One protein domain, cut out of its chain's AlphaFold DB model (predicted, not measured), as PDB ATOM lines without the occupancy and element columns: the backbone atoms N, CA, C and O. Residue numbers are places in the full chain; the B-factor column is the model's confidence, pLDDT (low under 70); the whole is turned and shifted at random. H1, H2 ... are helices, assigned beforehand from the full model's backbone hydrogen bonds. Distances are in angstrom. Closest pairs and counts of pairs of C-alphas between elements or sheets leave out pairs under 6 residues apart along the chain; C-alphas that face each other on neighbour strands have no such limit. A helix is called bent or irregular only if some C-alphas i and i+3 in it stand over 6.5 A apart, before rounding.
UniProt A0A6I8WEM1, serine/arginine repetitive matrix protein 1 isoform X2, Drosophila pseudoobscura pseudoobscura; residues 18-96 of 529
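AT A GLANCE: This is residues 18 to 96 of the 529 residues of the protein "serine/arginine repetitive matrix protein 1 isoform X2" of Drosophila pseudoobscura pseudoobscura (UniProt A0A6I8WEM1). The model is an open V of helices with an empty space between its two limbs: the long, kinked arm H2b is one limb, H1 is the other, and the short arm H2a with the tight link before it makes the corner. The limbs do not pack on each other, and long parts of both stick out, residues 18 to 39 in H1 and residues 80 to 96 in H2b among them. The printed part has 79 residues with two named helices, H1 then H2, and no named strand; the class is all helix. It is extended, with a radius of gyration of the C-alphas of 18.4 A and spans of 49 by 34 by 26 A.

HOW THE PARTS SIT: H2, residues 47 to 96, was assigned as one helix by its hydrogen bonds but is bent: C-alphas 54 and 57 are 8.9 A apart. Its arms are H2a, residues 47 to 54, and H2b, residues 57 to 96. H2b is irregular, with C-alphas 73 and 76 at 6.53 A, and has a kink of 65 degrees near residue 75. H2a and H2b are close but not clearly touching; their closest C-alphas, those of Leu 52 and Cys 60, are 6.7 A apart. They run opposite ways at a steep tilt of 40 degrees. H1, residues 18 to 42, is apart from H2a and from H2b, with no C-alpha within 8 A of either. Every O i to N i+4 pair is within hydrogen-bond range in H1 and H2a, and 33 of 36 are in H2b.

IN THESE COORDINATES: H2b measures 47.4 A from C-alpha 57 at (405.047, 316.857, 800.939) to C-alpha 96 at (395.971, 295.904, 759.372). H2a measures 10.4 A. H1 begins with C-alpha 18 at (378.988, 280.142, 791.272) and measures 35.7 A.

THE WHOLE: The two C-alphas farthest apart, those of Phe 54 and Trp 95, are 50.9 A apart. The printed part has no cut, and the link from H1 to H2 is tight, with 4 residues. The mean pLDDT of the printed part is 73.2; 30 residues are under 70, among them residues 39 to 54.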
ATOM      1  N   LEU A  18     377.675 279.544 791.069       54.03
ATOM      2  CA  LEU A  18     378.988 280.142 791.272       54.03
ATOM      3  C   LEU A  18     379.294 281.218 790.211       54.03
ATOM      4  O   LEU A  18     379.796 282.279 790.574       54.03
ATOM      5  N   THR A  19     378.928 281.011 788.935       58.38
ATOM      6  CA  THR A  19     379.133 282.042 787.899       58.38
ATOM      7  C   THR A  19     378.229 283.249 788.115       58.38
ATOM      8  O   THR A  19     378.722 284.365 788.005       58.38
ATOM      9  N   HIS A  20     376.969 283.048 788.527       62.12
ATOM     10  CA  HIS A  20     376.046 284.146 788.853       62.12
ATOM     11  C   HIS A  20     376.625 285.075 789.934       62.12
ATOM     12  O   HIS A  20     376.738 286.283 789.727       62.12
ATOM     13  N   ARG A  21     377.113 284.500 791.045       66.19
ATOM     14  CA  ARG A  21     377.751 285.265 792.131       66.19
ATOM     15  C   ARG A  21     379.059 285.932 791.717       66.19
ATOM     16  O   ARG A  21     379.367 287.009 792.215       66.19
ATOM     17  N   MET A  22     379.830 285.317 790.819       68.19
ATOM     18  CA  MET A  22     381.023 285.952 790.254       68.19
ATOM     19  C   MET A  22     380.660 287.140 789.359       68.19
ATOM     20  O   MET A  22     381.298 288.181 789.481       68.19
ATOM     21  N   THR A  23     379.618 287.041 788.527       75.12
ATOM     22  CA  THR A  23     379.138 288.185 787.734       75.12
ATOM     23  C   THR A  23     378.552 289.291 788.609       75.12
ATOM     24  O   THR A  23     378.879 290.449 788.380       75.12
ATOM     25  N   GLU A  24     377.794 288.964 789.662       75.62
ATOM     26  CA  GLU A  24     377.295 289.950 790.636       75.62
ATOM     27  C   GLU A  24     378.441 290.666 791.369       75.62
ATOM     28  O   GLU A  24     378.408 291.885 791.513       75.62
ATOM     29  N   LEU A  25     379.482 289.941 791.797       75.44
ATOM     30  CA  LEU A  25     380.660 290.535 792.442       75.44
ATOM     31  C   LEU A  25     381.478 291.405 791.480       75.44
ATOM     32  O   LEU A  25     381.940 292.477 791.874       75.44
ATOM     33  N   VAL A  26     381.655 290.972 790.228       78.75
ATOM     34  CA  VAL A  26     382.358 291.762 789.208       78.75
ATOM     35  C   VAL A  26     381.571 293.028 788.883       78.75
ATOM     36  O   VAL A  26     382.166 294.103 788.891       78.75
ATOM     37  N   ASP A  27     380.256 292.941 788.686       79.81
ATOM     38  CA  ASP A  27     379.410 294.098 788.380       79.81
ATOM     39  C   ASP A  27     379.317 295.076 789.561       79.81
ATOM     40  O   ASP A  27     379.535 296.275 789.386       79.81
ATOM     41  N   GLN A  28     379.157 294.584 790.797       80.81
ATOM     42  CA  GLN A  28     379.255 295.417 792.006       80.81
ATOM     43  C   GLN A  28     380.631 296.087 792.131       80.81
ATOM     44  O   GLN A  28     380.705 297.270 792.471       80.81
ATOM     45  N   SER A  29     381.723 295.377 791.817       72.62
ATOM     46  CA  SER A  29     383.067 295.967 791.812       72.62
ATOM     47  C   SER A  29     383.231 297.016 790.707       72.62
ATOM     48  O   SER A  29     383.844 298.055 790.942       72.62
ATOM     49  N   CYS A  30     382.620 296.802 789.538       74.44
ATOM     50  CA  CYS A  30     382.641 297.734 788.419       74.44
ATOM     51  C   CYS A  30     381.832 298.994 788.747       74.44
ATOM     52  O   CYS A  30     382.342 300.102 788.597       74.44
ATOM     53  N   CYS A  31     380.630 298.848 789.309       77.94
ATOM     54  CA  CYS A  31     379.810 299.944 789.820       77.94
ATOM     55  C   CYS A  31     380.521 300.732 790.931       77.94
ATOM     56  O   CYS A  31     380.498 301.965 790.919       77.94
ATOM     57  N   ALA A  32     381.193 300.052 791.865       73.94
ATOM     58  CA  ALA A  32     381.961 300.701 792.928       73.94
ATOM     59  C   ALA A  32     383.177 301.461 792.372       73.94
ATOM     60  O   ALA A  32     383.370 302.630 792.703       73.94
ATOM     61  N   VAL A  33     383.957 300.848 791.474       77.00
ATOM     62  CA  VAL A  33     385.086 301.502 790.790       77.00
ATOM     63  C   VAL A  33     384.607 302.684 789.951       77.00
ATOM     64  O   VAL A  33     385.209 303.749 790.031       77.00
ATOM     65  N   ASN A  34     383.511 302.554 789.206       79.44
ATOM     66  CA  ASN A  34     382.959 303.633 788.389       79.44
ATOM     67  C   ASN A  34     382.410 304.772 789.270       79.44
ATOM     68  O   ASN A  34     382.625 305.943 788.977       79.44
ATOM     69  N   THR A  35     381.796 304.460 790.417       76.44
ATOM     70  CA  THR A  35     381.405 305.464 791.423       76.44
ATOM     71  C   THR A  35     382.632 306.193 791.980       76.44
ATOM     72  O   THR A  35     382.662 307.422 791.986       76.44
ATOM     73  N   CYS A  36     383.681 305.462 792.372       68.00
ATOM     74  CA  CYS A  36     384.952 306.039 792.812       68.00
ATOM     75  C   CYS A  36     385.607 306.900 791.721       68.00
ATOM     76  O   CYS A  36     386.072 307.994 792.019       68.00
ATOM     77  N   LEU A  37     385.611 306.462 790.459       72.56
ATOM     78  CA  LEU A  37     386.151 307.224 789.327       72.56
ATOM     79  C   LEU A  37     385.337 308.490 789.036       72.56
ATOM     80  O   LEU A  37     385.934 309.522 788.752       72.56
ATOM     81  N   ASN A  38     384.010 308.458 789.180       74.50
ATOM     82  CA  ASN A  38     383.178 309.661 789.099       74.50
ATOM     83  C   ASN A  38     383.445 310.621 790.274       74.50
ATOM     84  O   ASN A  38     383.535 311.829 790.061       74.50
ATOM     85  N   TYR A  39     383.680 310.108 791.489       68.75
ATOM     86  CA  TYR A  39     384.188 310.918 792.602       68.75
ATOM     87  C   TYR A  39     385.568 311.524 792.286       68.75
ATOM     88  O   TYR A  39     385.755 312.725 792.477       68.75
ATOM     89  N   PHE A  40     386.506 310.750 791.727       66.94
ATOM     90  CA  PHE A  40     387.826 311.258 791.337       66.94
ATOM     91  C   PHE A  40     387.758 312.300 790.210       66.94
ATOM     92  O   PHE A  40     388.469 313.299 790.273       66.94
ATOM     93  N   ALA A  41     386.868 312.124 789.232       66.50
ATOM     94  CA  ALA A  41     386.597 313.105 788.180       66.50
ATOM     95  C   ALA A  41     385.875 314.364 788.701       66.50
ATOM     96  O   ALA A  41     385.968 315.424 788.085       66.50
ATOM     97  N   SER A  42     385.175 314.269 789.840       66.12
ATOM     98  CA  SER A  42     384.522 315.417 790.483       66.12
ATOM     99  C   SER A  42     385.485 316.322 791.266       66.12
ATOM    100  O   SER A  42     385.156 317.492 791.484       66.12
ATOM    101  N   PHE A  43     386.672 315.828 791.656       61.75
ATOM    102  CA  PHE A  43     387.688 316.653 792.316       61.75
ATOM    103  C   PHE A  43     388.172 317.759 791.383       61.75
ATOM    104  O   PHE A  43     388.757 317.512 790.324       61.75
ATOM    105  N   ARG A  44     388.003 319.012 791.805       67.06
ATOM    106  CA  ARG A  44     388.508 320.148 791.036       67.06
ATOM    107  C   ARG A  44     390.015 320.269 791.293       67.06
ATOM    108  O   ARG A  44     390.465 320.023 792.414       67.06
ATOM    109  N   PRO A  45     390.822 320.764 790.334       60.25
ATOM    110  CA  PRO A  45     392.270 320.948 790.521       60.25
ATOM    111  C   PRO A  45     392.702 321.901 791.655       60.25
ATOM    112  O   PRO A  45     393.900 322.102 791.854       60.25
ATOM    113  N   ARG A  46     391.754 322.522 792.374       57.69
ATOM    114  CA  ARG A  46     391.983 323.296 793.606       57.69
ATOM    115  C   ARG A  46     391.883 322.415 794.850       57.69
ATOM    116  O   ARG A  46     392.765 322.478 795.696       57.69
ATOM    117  N   ASP A  47     390.873 321.555 794.909       65.19
ATOM    118  CA  ASP A  47     390.608 320.652 796.033       65.19
ATOM    119  C   ASP A  47     391.757 319.639 796.174       65.19
ATOM    120  O   ASP A  47     392.258 319.405 797.269       65.19
ATOM    121  N   ILE A  48     392.268 319.142 795.039       62.88
ATOM    122  CA  ILE A  48     393.469 318.291 794.974       62.88
ATOM    123  C   ILE A  48     394.686 318.999 795.588       62.88
ATOM    124  O   ILE A  48     395.442 318.373 796.324       62.88
ATOM    125  N   ARG A  49     394.872 320.304 795.337       61.47
ATOM    126  CA  ARG A  49     395.972 321.078 795.942       61.47
ATOM    127  C   ARG A  49     395.770 321.242 797.438       61.47
ATOM    128  O   ARG A  49     396.680 320.929 798.184       61.47
ATOM    129  N   GLN A  50     394.569 321.609 797.881       63.44
ATOM    130  CA  GLN A  50     394.268 321.737 799.308       63.44
ATOM    131  C   GLN A  50     394.464 320.410 800.068       63.44
ATOM    132  O   GLN A  50     394.933 320.422 801.204       63.44
ATOM    133  N   ILE A  51     394.167 319.267 799.439       65.06
ATOM    134  CA  ILE A  51     394.437 317.934 799.997       65.06
ATOM    135  C   ILE A  51     395.944 317.625 799.999       65.06
ATOM    136  O   ILE A  51     396.436 317.134 801.009       65.06
ATOM    137  N   LEU A  52     396.691 317.939 798.933       63.78
ATOM    138  CA  LEU A  52     398.156 317.781 798.889       63.78
ATOM    139  C   LEU A  52     398.873 318.675 799.917       63.78
ATOM    140  O   LEU A  52     399.801 318.219 800.582       63.78
ATOM    141  N   ASP A  53     398.425 319.918 800.086       67.62
ATOM    142  CA  ASP A  53     398.966 320.882 801.048       67.62
ATOM    143  C   ASP A  53     398.689 320.438 802.498       67.62
ATOM    144  O   ASP A  53     399.556 320.564 803.361       67.62
ATOM    145  N   PHE A  54     397.503 319.869 802.765       66.25
ATOM    146  CA  PHE A  54     397.123 319.355 804.089       66.25
ATOM    147  C   PHE A  54     397.760 317.995 804.413       66.25
ATOM    148  O   PHE A  54     398.133 317.741 805.557       66.25
ATOM    149  N   LEU A  55     397.905 317.119 803.414       70.06
ATOM    150  CA  LEU A  55     398.635 315.855 803.532       70.06
ATOM    151  C   LEU A  55     400.146 316.115 803.669       70.06
ATOM    152  O   LEU A  55     400.842 315.372 804.354       70.06
ATOM    153  N   GLY A  56     400.647 317.199 803.077       73.75
ATOM    154  CA  GLY A  56     402.029 317.648 803.182       73.75
ATOM    155  C   GLY A  56     402.995 316.812 802.341       73.75
ATOM    156  O   GLY A  56     402.797 315.616 802.115       73.75
ATOM    157  N   VAL A  57     404.084 317.445 801.893       70.69
ATOM    158  CA  VAL A  57     405.047 316.857 800.939       70.69
ATOM    159  C   VAL A  57     405.519 315.465 801.372       70.69
ATOM    160  O   VAL A  57     405.553 314.561 800.546       70.69
ATOM    161  N   HIS A  58     405.796 315.254 802.662       67.06
ATOM    162  CA  HIS A  58     406.319 313.979 803.160       67.06
ATOM    163  C   HIS A  58     405.301 312.829 803.143       67.06
ATOM    164  O   HIS A  58     405.659 311.716 802.768       67.06
ATOM    165  N   HIS A  59     404.029 313.054 803.501       77.38
ATOM    166  CA  HIS A  59     403.030 311.982 803.392       77.38
ATOM    167  C   HIS A  59     402.567 311.791 801.945       77.38
ATOM    168  O   HIS A  59     402.233 310.671 801.573       77.38
ATOM    169  N   CYS A  60     402.624 312.830 801.103       77.56
ATOM    170  CA  CYS A  60     402.445 312.691 799.656       77.56
ATOM    171  C   CYS A  60     403.563 311.841 799.031       77.56
ATOM    172  O   CYS A  60     403.278 310.945 798.242       77.56
ATOM    173  N   GLU A  61     404.819 312.073 799.419       77.12
ATOM    174  CA  GLU A  61     405.989 311.288 799.006       77.12
ATOM    175  C   GLU A  61     405.902 309.838 799.497       77.12
ATOM    176  O   GLU A  61     406.132 308.922 798.713       77.12
ATOM    177  N   VAL A  62     405.496 309.600 800.749       81.81
ATOM    178  CA  VAL A  62     405.283 308.239 801.276       81.81
ATOM    179  C   VAL A  62     404.101 307.546 800.591       81.81
ATOM    180  O   VAL A  62     404.216 306.373 800.245       81.81
ATOM    181  N   LEU A  63     402.988 308.241 800.330       82.88
ATOM    182  CA  LEU A  63     401.845 307.678 799.602       82.88
ATOM    183  C   LEU A  63     402.218 307.350 798.150       82.88
ATOM    184  O   LEU A  63     401.892 306.268 797.664       82.88
ATOM    185  N   PHE A  64     402.947 308.243 797.477       80.06
ATOM    186  CA  PHE A  64     403.482 308.011 796.138       80.06
ATOM    187  C   PHE A  64     404.527 306.889 796.135       80.06
ATOM    188  O   PHE A  64     404.525 306.074 795.225       80.06
ATOM    189  N   GLY A  65     405.363 306.786 797.169       78.25
ATOM    190  CA  GLY A  65     406.332 305.708 797.357       78.25
ATOM    191  C   GLY A  65     405.670 304.351 797.599       78.25
ATOM    192  O   GLY A  65     406.106 303.358 797.024       78.25
ATOM    193  N   ILE A  66     404.579 304.298 798.370       80.69
ATOM    194  CA  ILE A  66     403.762 303.091 798.563       80.69
ATOM    195  C   ILE A  66     403.039 302.722 797.264       80.69
ATOM    196  O   ILE A  66     403.080 301.562 796.865       80.69
ATOM    197  N   LEU A  67     402.430 303.689 796.569       79.06
ATOM    198  CA  LEU A  67     401.791 303.466 795.269       79.06
ATOM    199  C   LEU A  67     402.808 302.966 794.235       79.06
ATOM    200  O   LEU A  67     402.557 301.968 793.566       79.06
ATOM    201  N   ALA A  68     403.974 303.604 794.148       74.56
ATOM    202  CA  ALA A  68     405.069 303.205 793.278       74.56
ATOM    203  C   ALA A  68     405.625 301.830 793.662       74.56
ATOM    204  O   ALA A  68     405.889 301.042 792.767       74.56
ATOM    205  N   PHE A  69     405.750 301.499 794.952       73.94
ATOM    206  CA  PHE A  69     406.186 300.180 795.427       73.94
ATOM    207  C   PHE A  69     405.167 299.084 795.107       73.94
ATOM    208  O   PHE A  69     405.553 298.035 794.599       73.94
ATOM    209  N   VAL A  70     403.872 299.324 795.332       75.44
ATOM    210  CA  VAL A  70     402.789 298.413 794.924       75.44
ATOM    211  C   VAL A  70     402.824 298.221 793.410       75.44
ATOM    212  O   VAL A  70     402.868 297.083 792.940       75.44
ATOM    213  N   LEU A  71     402.921 299.311 792.643       66.06
ATOM    214  CA  LEU A  71     403.123 299.247 791.198       66.06
ATOM    215  C   LEU A  71     404.410 298.494 790.833       66.06
ATOM    216  O   LEU A  71     404.363 297.755 789.866       66.06
ATOM    217  N   PHE A  72     405.514 298.589 791.585       70.00
ATOM    218  CA  PHE A  72     406.782 297.889 791.303       70.00
ATOM    219  C   PHE A  72     406.771 296.398 791.667       70.00
ATOM    220  O   PHE A  72     407.456 295.597 791.029       70.00
ATOM    221  N   GLN A  73     405.993 296.006 792.675       67.62
ATOM    222  CA  GLN A  73     405.718 294.595 792.957       67.62
ATOM    223  C   GLN A  73     404.872 294.001 791.829       67.62
ATOM    224  O   GLN A  73     405.171 292.919 791.322       67.62
ATOM    225  N   PHE A  74     403.866 294.751 791.369       63.12
ATOM    226  CA  PHE A  74     403.056 294.345 790.230       63.12
ATOM    227  C   PHE A  74     403.775 294.494 788.880       63.12
ATOM    228  O   PHE A  74     403.495 293.680 788.010       63.12
ATOM    229  N   THR A  75     404.741 295.403 788.664       63.47
ATOM    230  CA  THR A  75     405.343 295.638 787.329       63.47
ATOM    231  C   THR A  75     406.026 294.403 786.763       63.47
ATOM    232  O   THR A  75     406.025 294.241 785.549       63.47
ATOM    233  N   LYS A  76     406.532 293.471 787.575       66.50
ATOM    234  CA  LYS A  76     407.045 292.202 787.028       66.50
ATOM    235  C   LYS A  76     405.977 291.397 786.284       66.50
ATOM    236  O   LYS A  76     406.311 290.752 785.300       66.50
ATOM    237  N   PHE A  77     404.714 291.465 786.698       69.12
ATOM    238  CA  PHE A  77     403.594 290.855 785.978       69.12
ATOM    239  C   PHE A  77     402.905 291.864 785.049       69.12
ATOM    240  O   PHE A  77     402.775 291.623 783.857       69.12
ATOM    241  N   THR A  78     402.529 293.035 785.563       77.81
ATOM    242  CA  THR A  78     401.800 294.092 784.854       77.81
ATOM    243  C   THR A  78     402.612 294.756 783.745       77.81
ATOM    244  O   THR A  78     402.020 295.096 782.733       77.81
ATOM    245  N   ALA A  79     403.936 294.912 783.852       71.69
ATOM    246  CA  ALA A  79     404.741 295.413 782.732       71.69
ATOM    247  C   ALA A  79     405.028 294.317 781.695       71.69
ATOM    248  O   ALA A  79     405.103 294.641 780.517       71.69
ATOM    249  N   ILE A  80     405.097 293.033 782.078       78.44
ATOM    250  CA  ILE A  80     405.081 291.924 781.104       78.44
ATOM    251  C   ILE A  80     403.726 291.872 780.385       78.44
ATOM    252  O   ILE A  80     403.691 291.732 779.168       78.44
ATOM    253  N   LEU A  81     402.615 292.053 781.102       82.31
ATOM    254  CA  LEU A  81     401.266 292.066 780.537       82.31
ATOM    255  C   LEU A  81     401.025 293.303 779.659       82.31
ATOM    256  O   LEU A  81     400.496 293.163 778.563       82.31
ATOM    257  N   LEU A  82     401.470 294.494 780.069       79.56
ATOM    258  CA  LEU A  82     401.426 295.701 779.236       79.56
ATOM    259  C   LEU A  82     402.364 295.594 778.027       79.56
ATOM    260  O   LEU A  82     401.987 296.042 776.952       79.56
ATOM    261  N   LEU A  83     403.535 294.962 778.159       79.00
ATOM    262  CA  LEU A  83     404.416 294.664 777.026       79.00
ATOM    263  C   LEU A  83     403.778 293.646 776.071       79.00
ATOM    264  O   LEU A  83     403.901 293.804 774.863       79.00
ATOM    265  N   ALA A  84     403.059 292.645 776.583       85.19
ATOM    266  CA  ALA A  84     402.315 291.682 775.774       85.19
ATOM    267  C   ALA A  84     401.114 292.331 775.063       85.19
ATOM    268  O   ALA A  84     400.903 292.074 773.883       85.19
ATOM    269  N   VAL A  85     400.374 293.221 775.735       87.06
ATOM    270  CA  VAL A  85     399.296 294.026 775.130       87.06
ATOM    271  C   VAL A  85     399.858 295.007 774.097       87.06
ATOM    272  O   VAL A  85     399.276 295.153 773.027       87.06
ATOM    273  N   PHE A  86     401.009 295.630 774.359       86.44
ATOM    274  CA  PHE A  86     401.694 296.504 773.405       86.44
ATOM    275  C   PHE A  86     402.223 295.727 772.193       86.44
ATOM    276  O   PHE A  86     402.043 296.170 771.064       86.44
ATOM    277  N   LEU A  87     402.814 294.544 772.393       84.81
ATOM    278  CA  LEU A  87     403.223 293.652 771.306       84.81
ATOM    279  C   LEU A  87     402.020 293.179 770.491       84.81
ATOM    280  O   LEU A  87     402.076 293.245 769.269       84.81
ATOM    281  N   ALA A  88     400.922 292.776 771.135       88.62
ATOM    282  CA  ALA A  88     399.682 292.427 770.448       88.62
ATOM    283  C   ALA A  88     399.144 293.616 769.638       88.62
ATOM    284  O   ALA A  88     398.839 293.453 768.462       88.62
ATOM    285  N   TYR A  89     399.105 294.822 770.214       88.44
ATOM    286  CA  TYR A  89     398.692 296.038 769.510       88.44
ATOM    287  C   TYR A  89     399.607 296.362 768.320       88.44
ATOM    288  O   TYR A  89     399.111 296.659 767.240       88.44
ATOM    289  N   CYS A  90     400.928 296.248 768.470       84.31
ATOM    290  CA  CYS A  90     401.881 296.421 767.370       84.31
ATOM    291  C   CYS A  90     401.708 295.356 766.277       84.31
ATOM    292  O   CYS A  90     401.787 295.694 765.098       84.31
ATOM    293  N   ILE A  91     401.430 294.101 766.648       86.50
ATOM    294  CA  ILE A  91     401.140 293.011 765.708       86.50
ATOM    295  C   ILE A  91     399.832 293.284 764.963       86.50
ATOM    296  O   ILE A  91     399.836 293.197 763.742       86.50
ATOM    297  N   PHE A  92     398.748 293.673 765.643       81.75
ATOM    298  CA  PHE A  92     397.481 294.034 764.991       81.75
ATOM    299  C   PHE A  92     397.618 295.279 764.105       81.75
ATOM    300  O   PHE A  92     397.169 295.262 762.964       81.75
ATOM    301  N   TYR A  93     398.316 296.319 764.565       81.06
ATOM    302  CA  TYR A  93     398.570 297.529 763.781       81.06
ATOM    303  C   TYR A  93     399.407 297.239 762.524       81.06
ATOM    304  O   TYR A  93     399.094 297.737 761.441       81.06
ATOM    305  N   TRP A  94     400.440 296.390 762.623       75.75
ATOM    306  CA  TRP A  94     401.167 295.899 761.447       75.75
ATOM    307  C   TRP A  94     400.277 295.010 760.568       75.75
ATOM    308  O   TRP A  94     400.304 295.156 759.352       75.75
ATOM    309  N   TRP A  95     399.458 294.136 761.150       75.81
ATOM    310  CA  TRP A  95     398.562 293.240 760.417       75.81
ATOM    311  C   TRP A  95     397.532 294.001 759.572       75.81
ATOM    312  O   TRP A  95     397.420 293.722 758.382       75.81
ATOM    313  N   ASP A  96     396.865 295.015 760.129       68.50
ATOM    314  CA  ASP A  96     395.971 295.904 759.372       68.50
ATOM    315  C   ASP A  96     396.726 296.750 758.330       68.50
ATOM    316  O   ASP A  96     396.194 297.026 757.255       68.50
TER     317      ASP A  96